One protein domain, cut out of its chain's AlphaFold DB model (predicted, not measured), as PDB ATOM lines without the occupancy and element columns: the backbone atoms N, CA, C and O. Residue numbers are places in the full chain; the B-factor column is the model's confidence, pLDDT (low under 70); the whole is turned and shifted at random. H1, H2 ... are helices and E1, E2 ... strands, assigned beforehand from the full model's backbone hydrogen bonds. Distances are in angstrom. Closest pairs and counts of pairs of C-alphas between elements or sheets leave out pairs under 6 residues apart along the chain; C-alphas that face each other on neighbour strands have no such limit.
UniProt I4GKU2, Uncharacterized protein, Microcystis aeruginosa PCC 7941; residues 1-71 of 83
ATOM      1  N   MET A   1     206.623 211.053 229.441       77.88
ATOM      2  CA  MET A   1     206.310 210.634 228.055       77.88
ATOM      3  C   MET A   1     207.504 209.860 227.528       77.88
ATOM      4  O   MET A   1     208.626 210.265 227.806       77.88
ATOM      5  N   VAL A   2     207.294 208.787 226.762       79.31
ATOM      6  CA  VAL A   2     208.394 207.992 226.186       79.31
ATOM      7  C   VAL A   2     208.468 208.209 224.675       79.31
ATOM      8  O   VAL A   2     207.460 208.092 223.983       79.31
ATOM      9  N   ILE A   3     209.664 208.510 224.167       84.00
ATOM     10  CA  ILE A   3     209.976 208.550 222.733       84.00
ATOM     11  C   ILE A   3     210.797 207.310 222.382       84.00
ATOM     12  O   ILE A   3     211.779 206.994 223.059       84.00
ATOM     13  N   ILE A   4     210.397 206.630 221.305       85.69
ATOM     14  CA  ILE A   4     211.084 205.460 220.759       85.69
ATOM     15  C   ILE A   4     211.559 205.790 219.347       85.69
ATOM     16  O   ILE A   4     210.747 206.014 218.451       85.69
ATOM     17  N   GLU A   5     212.869 205.783 219.139       88.06
ATOM     18  CA  GLU A   5     213.478 205.933 217.819       88.06
ATOM     19  C   GLU A   5     214.010 204.576 217.358       88.06
ATOM     20  O   GLU A   5     214.935 204.044 217.963       88.06
ATOM     21  N   ILE A   6     213.444 204.014 216.289       86.06
ATOM     22  CA  ILE A   6     213.913 202.750 215.703       86.06
ATOM     23  C   ILE A   6     214.893 203.066 214.573       86.06
ATOM     24  O   ILE A   6     214.529 203.731 213.607       86.06
ATOM     25  N   THR A   7     216.120 202.554 214.665       87.88
ATOM     26  CA  THR A   7     217.212 202.914 213.743       87.88
ATOM     27  C   THR A   7     217.447 201.890 212.632       87.88
ATOM     28  O   THR A   7     218.168 202.182 211.682       87.88
ATOM     29  N   ASN A   8     216.825 200.706 212.701       87.12
ATOM     30  CA  ASN A   8     216.971 199.639 211.702       87.12
ATOM     31  C   ASN A   8     215.650 199.195 211.048       87.12
ATOM     32  O   ASN A   8     215.433 198.011 210.798       87.12
ATOM     33  N   VAL A   9     214.760 200.145 210.743       79.94
ATOM     34  CA  VAL A   9     213.426 199.863 210.172       79.94
ATOM     35  C   VAL A   9     213.498 199.079 208.854       79.94
ATOM     36  O   VAL A   9     212.734 198.136 208.670       79.94
ATOM     37  N   GLU A  10     214.415 199.418 207.945       78.81
ATOM     38  CA  GLU A  10     214.532 198.739 206.644       78.81
ATOM     39  C   GLU A  10     214.938 197.261 206.782       78.81
ATOM     40  O   GLU A  10     214.318 196.394 206.160       78.81
ATOM     41  N   GLU A  11     215.907 196.954 207.657       81.69
ATOM     42  CA  GLU A  11     216.283 195.572 208.006       81.69
ATOM     43  C   GLU A  11     215.062 194.808 208.536       81.69
ATOM     44  O   GLU A  11     214.760 193.707 208.074       81.69
ATOM     45  N   ILE A  12     214.309 195.428 209.449       75.50
ATOM     46  CA  ILE A  12     213.119 194.833 210.062       75.50
ATOM     47  C   ILE A  12     212.053 194.515 209.001       75.50
ATOM     48  O   ILE A  12     211.516 193.405 208.955       75.50
ATOM     49  N   LEU A  13     211.756 195.462 208.110       72.88
ATOM     50  CA  LEU A  13     210.755 195.284 207.055       72.88
ATOM     51  C   LEU A  13     211.162 194.198 206.052       72.88
ATOM     52  O   LEU A  13     210.333 193.364 205.679       72.88
ATOM     53  N   SER A  14     212.440 194.166 205.664       73.81
ATOM     54  CA  SER A  14     212.978 193.155 204.744       73.81
ATOM     55  C   SER A  14     212.850 191.726 205.293       73.81
ATOM     56  O   SER A  14     212.609 190.784 204.537       73.81
ATOM     57  N   ALA A  15     212.888 191.570 206.620       68.88
ATOM     58  CA  ALA A  15     212.713 190.301 207.318       68.88
ATOM     59  C   ALA A  15     211.235 189.861 207.484       68.88
ATOM     60  O   ALA A  15     210.958 188.891 208.187       68.88
ATOM     61  N   LYS A  16     210.266 190.537 206.834       61.53
ATOM     62  CA  LYS A  16     208.807 190.294 206.951       61.53
ATOM     63  C   LYS A  16     208.259 190.447 208.379       61.53
ATOM     64  O   LYS A  16     207.295 189.788 208.773       61.53
ATOM     65  N   ILE A  17     208.807 191.385 209.145       57.69
ATOM     66  CA  ILE A  17     208.429 191.665 210.537       57.69
ATOM     67  C   ILE A  17     207.180 192.592 210.595       57.69
ATOM     68  O   ILE A  17     207.070 193.505 211.400       57.69
ATOM     69  N   GLY A  18     206.176 192.382 209.733       57.50
ATOM     70  CA  GLY A  18     204.954 193.212 209.687       57.50
ATOM     71  C   GLY A  18     204.039 193.060 210.915       57.50
ATOM     72  O   GLY A  18     203.345 193.995 211.302       57.50
ATOM     73  N   SER A  19     204.086 191.908 211.593       63.97
ATOM     74  CA  SER A  19     203.347 191.662 212.847       63.97
ATOM     75  C   SER A  19     203.906 192.429 214.054       63.97
ATOM     76  O   SER A  19     203.307 192.429 215.126       63.97
ATOM     77  N   PHE A  20     205.062 193.073 213.909       60.81
ATOM     78  CA  PHE A  20     205.793 193.698 215.005       60.81
ATOM     79  C   PHE A  20     205.261 195.063 215.401       60.81
ATOM     80  O   PHE A  20     205.114 195.309 216.593       60.81
ATOM     81  N   ALA A  21     204.907 195.906 214.426       59.94
ATOM     82  CA  ALA A  21     204.250 197.180 214.705       59.94
ATOM     83  C   ALA A  21     202.938 196.948 215.476       59.94
ATOM     84  O   ALA A  21     202.686 197.603 216.480       59.94
ATOM     85  N   ALA A  22     202.165 195.931 215.075       62.28
ATOM     86  CA  ALA A  22     200.960 195.517 215.790       62.28
ATOM     87  C   ALA A  22     201.261 194.999 217.211       62.28
ATOM     88  O   ALA A  22     200.579 195.386 218.152       62.28
ATOM     89  N   LYS A  23     202.310 194.181 217.394       62.69
ATOM     90  CA  LYS A  23     202.707 193.661 218.717       62.69
ATOM     91  C   LYS A  23     203.252 194.732 219.665       62.69
ATOM     92  O   LYS A  23     203.032 194.608 220.861       62.69
ATOM     93  N   ILE A  24     203.947 195.761 219.168       64.31
ATOM     94  CA  ILE A  24     204.373 196.900 220.003       64.31
ATOM     95  C   ILE A  24     203.149 197.662 220.499       64.31
ATOM     96  O   ILE A  24     203.042 197.926 221.691       64.31
ATOM     97  N   VAL A  25     202.221 197.989 219.595       62.47
ATOM     98  CA  VAL A  25     200.980 198.686 219.960       62.47
ATOM     99  C   VAL A  25     200.194 197.877 220.992       62.47
ATOM    100  O   VAL A  25     199.687 198.445 221.950       62.47
ATOM    101  N   GLN A  26     200.148 196.553 220.837       59.12
ATOM    102  CA  GLN A  26     199.463 195.661 221.768       59.12
ATOM    103  C   GLN A  26     200.150 195.596 223.142       59.12
ATOM    104  O   GLN A  26     199.480 195.752 224.154       59.12
ATOM    105  N   ALA A  27     201.483 195.486 223.191       63.66
ATOM    106  CA  ALA A  27     202.238 195.511 224.448       63.66
ATOM    107  C   ALA A  27     202.084 196.838 225.215       63.66
ATOM    108  O   ALA A  27     202.087 196.837 226.438       63.66
ATOM    109  N   LEU A  28     201.929 197.961 224.505       60.22
ATOM    110  CA  LEU A  28     201.651 199.265 225.116       60.22
ATOM    111  C   LEU A  28     200.201 199.395 225.610       60.22
ATOM    112  O   LEU A  28     199.952 200.133 226.557       60.22
ATOM    113  N   ALA A  29     199.250 198.719 224.958       58.53
ATOM    114  CA  ALA A  29     197.833 198.754 225.319       58.53
ATOM    115  C   ALA A  29     197.503 197.872 226.535       58.53
ATOM    116  O   ALA A  29     196.596 198.206 227.290       58.53
ATOM    117  N   ASP A  30     198.240 196.777 226.734       57.47
ATOM    118  CA  ASP A  30     198.016 195.829 227.835       57.47
ATOM    119  C   ASP A  30     198.601 196.302 229.186       57.47
ATOM    120  O   ASP A  30     198.394 195.649 230.209       57.47
ATOM    121  N   ASP A  31     199.323 197.427 229.213       59.12
ATOM    122  CA  ASP A  31     200.104 197.878 230.373       59.12
ATOM    123  C   ASP A  31     199.446 199.044 231.143       59.12
ATOM    124  O   ASP A  31     200.054 200.082 231.420       59.12
ATOM    125  N   GLU A  32     198.168 198.884 231.509       51.19
ATOM    126  CA  GLU A  32     197.488 199.781 232.456       51.19
ATOM    127  C   GLU A  32     198.066 199.588 233.873       51.19
ATOM    128  O   GLU A  32     197.552 198.819 234.683       51.19
ATOM    129  N   GLY A  33     199.154 200.296 234.196       58.12
ATOM    130  CA  GLY A  33     199.583 200.476 235.592       58.12
ATOM    131  C   GLY A  33     201.076 200.359 235.902       58.12
ATOM    132  O   GLY A  33     201.437 200.429 237.079       58.12
ATOM    133  N   LYS A  34     201.963 200.205 234.912       62.91
ATOM    134  CA  LYS A  34     203.414 200.181 235.168       62.91
ATOM    135  C   LYS A  34     204.038 201.577 235.208       62.91
ATOM    136  O   LYS A  34     203.691 202.476 234.447       62.91
ATOM    137  N   VAL A  35     205.008 201.740 236.108       71.44
ATOM    138  CA  VAL A  35     205.871 202.930 236.190       71.44
ATOM    139  C   VAL A  35     206.764 202.992 234.942       71.44
ATOM    140  O   VAL A  35     207.245 201.952 234.489       71.44
ATOM    141  N   GLU A  36     207.025 204.197 234.417       72.38
ATOM    142  CA  GLU A  36     207.813 204.431 233.185       72.38
ATOM    143  C   GLU A  36     209.123 203.627 233.127       72.38
ATOM    144  O   GLU A  36     209.472 203.086 232.082       72.38
ATOM    145  N   GLU A  37     209.843 203.505 234.243       76.81
ATOM    146  CA  GLU A  37     211.110 202.770 234.290       76.81
ATOM    147  C   GLU A  37     210.942 201.267 234.003       76.81
ATOM    148  O   GLU A  37     211.759 200.667 233.300       76.81
ATOM    149  N   VAL A  38     209.878 200.655 234.529       79.81
ATOM    150  CA  VAL A  38     209.585 199.230 234.317       79.81
ATOM    151  C   VAL A  38     209.177 199.003 232.866       79.81
ATOM    152  O   VAL A  38     209.698 198.092 232.224       79.81
ATOM    153  N   LEU A  39     208.338 199.891 232.323       78.44
ATOM    154  CA  LEU A  39     207.942 199.867 230.916       78.44
ATOM    155  C   LEU A  39     209.168 199.949 229.991       78.44
ATOM    156  O   LEU A  39     209.304 199.154 229.064       78.44
ATOM    157  N   ILE A  40     210.099 200.869 230.262       82.38
ATOM    158  CA  ILE A  40     211.324 201.018 229.463       82.38
ATOM    159  C   ILE A  40     212.165 199.737 229.504       82.38
ATOM    160  O   ILE A  40     212.633 199.293 228.455       82.38
ATOM    161  N   LYS A  41     212.341 199.118 230.677       83.44
ATOM    162  CA  LYS A  41     213.108 197.866 230.812       83.44
ATOM    163  C   LYS A  41     212.481 196.714 230.030       83.44
ATOM    164  O   LYS A  41     213.192 195.981 229.343       83.44
ATOM    165  N   GLU A  42     211.161 196.568 230.092       81.62
ATOM    166  CA  GLU A  42     210.454 195.527 229.343       81.62
ATOM    167  C   GLU A  42     210.501 195.755 227.827       81.62
ATOM    168  O   GLU A  42     210.687 194.800 227.064       81.62
ATOM    169  N   LEU A  43     210.402 197.014 227.382       81.69
ATOM    170  CA  LEU A  43     210.579 197.387 225.977       81.69
ATOM    171  C   LEU A  43     212.002 197.087 225.492       81.69
ATOM    172  O   LEU A  43     212.165 196.510 224.418       81.69
ATOM    173  N   GLN A  44     213.027 197.410 226.288       83.69
ATOM    174  CA  GLN A  44     214.418 197.081 225.963       83.69
ATOM    175  C   GLN A  44     214.620 195.575 225.797       83.69
ATOM    176  O   GLN A  44     215.191 195.150 224.792       83.69
ATOM    177  N   ALA A  45     214.122 194.771 226.741       84.56
ATOM    178  CA  ALA A  45     214.233 193.318 226.681       84.56
ATOM    179  C   ALA A  45     213.547 192.749 225.426       84.56
ATOM    180  O   ALA A  45     214.157 191.981 224.680       84.56
ATOM    181  N   ASN A  46     212.318 193.193 225.135       82.38
ATOM    182  CA  ASN A  46     211.580 192.767 223.944       82.38
ATOM    183  C   ASN A  46     212.273 193.179 222.638       82.38
ATOM    184  O   ASN A  46     212.254 192.424 221.665       82.38
ATOM    185  N   PHE A  47     212.857 194.377 222.582       85.00
ATOM    186  CA  PHE A  47     213.566 194.849 221.393       85.00
ATOM    187  C   PHE A  47     214.861 194.078 221.164       85.00
ATOM    188  O   PHE A  47     215.117 193.664 220.033       85.00
ATOM    189  N   GLN A  48     215.630 193.814 222.223       84.69
ATOM    190  CA  GLN A  48     216.851 193.013 222.141       84.69
ATOM    191  C   GLN A  48     216.573 191.585 221.671       84.69
ATOM    192  O   GLN A  48     217.211 191.132 220.721       84.69
ATOM    193  N   GLU A  49     215.598 190.902 222.278       84.44
ATOM    194  CA  GLU A  49     215.214 189.531 221.903       84.44
ATOM    195  C   GLU A  49     214.856 189.423 220.413       84.44
ATOM    196  O   GLU A  49     215.082 188.403 219.765       84.44
ATOM    197  N   ARG A  50     214.324 190.507 219.848       75.38
ATOM    198  CA  ARG A  50     213.805 190.556 218.482       75.38
ATOM    199  C   ARG A  50     214.749 191.245 217.489       75.38
ATOM    200  O   ARG A  50     214.365 191.437 216.338       75.38
ATOM    201  N   GLY A  51     215.963 191.613 217.908       82.25
ATOM    202  CA  GLY A  51     216.975 192.235 217.046       82.25
ATOM    203  C   GLY A  51     216.668 193.678 216.616       82.25
ATOM    204  O   GLY A  51     217.208 194.151 215.614       82.25
ATOM    205  N   ILE A  52     215.806 194.388 217.347       83.06
ATOM    206  CA  ILE A  52     215.492 195.794 217.078       83.06
ATOM    207  C   ILE A  52     216.509 196.692 217.761       83.06
ATOM    208  O   ILE A  52     216.755 196.601 218.963       83.06
ATOM    209  N   LYS A  53     217.060 197.610 216.971       86.00
ATOM    210  CA  LYS A  53     217.937 198.672 217.441       86.00
ATOM    211  C   LYS A  53     217.066 199.906 217.633       86.00
ATOM    212  O   LYS A  53     216.578 200.481 216.660       86.00
ATOM    213  N   ALA A  54     216.839 200.287 218.885       86.06
ATOM    214  CA  ALA A  54     216.062 201.475 219.204       86.06
ATOM    215  C   ALA A  54     216.676 202.281 220.345       86.06
ATOM    216  O   ALA A  54     217.212 201.716 221.300       86.06
ATOM    217  N   ASN A  55     216.538 203.599 220.249       85.94
ATOM    218  CA  ASN A  55     216.829 204.523 221.331       85.94
ATOM    219  C   ASN A  55     215.526 204.825 222.082       85.94
ATOM    220  O   ASN A  55     214.495 205.116 221.471       85.94
ATOM    221  N   LEU A  56     215.577 204.733 223.408       85.62
ATOM    222  CA  LEU A  56     214.448 204.976 224.304       85.62
ATOM    223  C   LEU A  56     214.757 206.196 225.161       85.62
ATOM    224  O   LEU A  56     215.757 206.212 225.879       85.62
ATOM    225  N   PHE A  57     213.882 207.194 225.104       83.50
ATOM    226  CA  PHE A  57     214.029 208.434 225.855       83.50
ATOM    227  C   PHE A  57     212.785 208.656 226.713       83.50
ATOM    228  O   PHE A  57     211.683 208.759 226.175       83.50
ATOM    229  N   SER A  58     212.949 208.760 228.035       81.56
ATOM    230  CA  SER A  58     211.927 209.386 228.883       81.56
ATOM    231  C   SER A  58     212.130 210.897 228.820       81.56
ATOM    232  O   SER A  58     213.237 211.400 229.022       81.56
ATOM    233  N   VAL A  59     211.067 211.609 228.469       82.94
ATOM    234  CA  VAL A  59     211.060 213.055 228.270       82.94
ATOM    235  C   VAL A  59     209.968 213.705 229.109       82.94
ATOM    236  O   VAL A  59     208.841 213.205 229.230       82.94
ATOM    237  N   THR A  60     210.328 214.858 229.667       82.44
ATOM    238  CA  THR A  60     209.498 215.704 230.529       82.44
ATOM    239  C   THR A  60     209.416 217.116 229.956       82.44
ATOM    240  O   THR A  60     210.356 217.560 229.299       82.44
ATOM    241  N   GLY A  61     208.340 217.850 230.252       82.00
ATOM    242  CA  GLY A  61     208.173 219.234 229.780       82.00
ATOM    243  C   GLY A  61     207.819 219.347 228.294       82.00
ATOM    244  O   GLY A  61     208.085 220.375 227.674       82.00
ATOM    245  N   LEU A  62     207.257 218.275 227.733       84.56
ATOM    246  CA  LEU A  62     206.657 218.231 226.408       84.56
ATOM    247  C   LEU A  62     205.161 217.975 226.573       84.56
ATOM    248  O   LEU A  62     204.793 217.067 227.321       84.56
ATOM    249  N   ASP A  63     204.342 218.730 225.847       83.56
ATOM    250  CA  ASP A  63     202.884 218.628 225.896       83.56
ATOM    251  C   ASP A  63     202.299 218.317 224.516       83.56
ATOM    252  O   ASP A  63     202.799 218.746 223.474       83.56
ATOM    253  N   MET A  64     201.213 217.544 224.504       84.25
ATOM    254  CA  MET A  64     200.473 217.209 223.287       84.25
ATOM    255  C   MET A  64     199.325 218.201 223.100       84.25
ATOM    256  O   MET A  64     198.427 218.283 223.933       84.25
ATOM    257  N   LEU A  65     199.281 218.894 221.962       82.81
ATOM    258  CA  LEU A  65     198.290 219.940 221.663       82.81
ATOM    259  C   LEU A  65     196.891 219.396 221.291       82.81
ATOM    260  O   LEU A  65     196.106 220.083 220.640       82.81
ATOM    261  N   GLY A  66     196.572 218.142 221.636       81.50
ATOM    262  CA  GLY A  66     195.282 217.482 221.357       81.50
ATOM    263  C   GLY A  66     194.946 217.258 219.872       81.50
ATOM    264  O   GLY A  66     194.004 216.544 219.548       81.50
ATOM    265  N   ASN A  67     195.729 217.822 218.956       87.44
ATOM    266  CA  ASN A  67     195.565 217.755 217.500       87.44
ATOM    267  C   ASN A  67     196.669 216.919 216.827       87.44
ATOM    268  O   ASN A  67     196.976 217.113 215.651       87.44
ATOM    269  N   GLY A  68     197.312 216.033 217.594       81.31
ATOM    270  CA  GLY A  68     198.444 215.228 217.135       81.31
ATOM    271  C   GLY A  68     199.750 216.009 216.963       81.31
ATOM    272  O   GLY A  68     200.707 215.462 216.423       81.31
ATOM    273  N   ARG A  69     199.815 217.273 217.401       82.88
ATOM    274  CA  ARG A  69     201.046 218.073 217.382       82.88
ATOM    275  C   ARG A  69     201.671 218.114 218.768       82.88
ATOM    276  O   ARG A  69     200.972 218.173 219.777       82.88
ATOM    277  N   LEU A  70     202.995 218.106 218.775       87.69
ATOM    278  CA  LEU A  70     203.819 218.230 219.965       87.69
ATOM    279  C   LEU A  70     204.195 219.700 220.176       87.69
ATOM    280  O   LEU A  70     204.650 220.353 219.235       87.69
ATOM    281  N   GLU A  71     204.041 220.198 221.396       86.25
ATOM    282  CA  GLU A  71     204.626 221.464 221.825       86.25
ATOM    283  C   GLU A  71     206.013 221.214 222.422       86.25
ATOM    284  O   GLU A  71     206.196 220.369 223.301       86.25
TER     285      GLU A  71
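AT A GLANCE: This is residues 1 to 71 of the 83 residues of an uncharacterized protein of Microcystis aeruginosa PCC 7941 (UniProt I4GKU2). An antiparallel two-strand ribbon, E1 and E2, is covered by H3; H2 is near H3, H1 follows at one end of the ribbon, and E3 lies beyond the other, where residues 64 to 69 stick out. The 71 printed residues, mixed in class, run E1 H1 H2 H3 E2 E3. The whole is only just loose, close to compact: radius of gyration of the C-alphas 13.5 A, spans 36 by 25 by 19 A.

HOW THE PARTS SIT: E1, residues 2 to 6, is antiparallel to E2, residues 54 to 58; N 3 and O 57 are 2.9 A apart. H1, residues 9 to 14, and H2, residues 18 to 29, meet only through their link. H3, residues 36 to 49, comes closest to E2 at the C-alphas of Ile 40 and Leu 56, 7.2 A. E3, residues 62 to 64, pairs with no named strand. Every O i to N i+4 pair is within hydrogen-bond range in H1 and H3, 7 of 8 in H2.

IN THESE COORDINATES: E1 begins at C-alpha 2, (208.394, 207.992, 226.186). H2 is 18.0 A long and H3 20.1 A. E3 ends at C-alpha 64, (200.473, 217.209, 223.287).

THE WHOLE: The printed part has no cut and no long link. Residues 15 to 34 have pLDDT under 70.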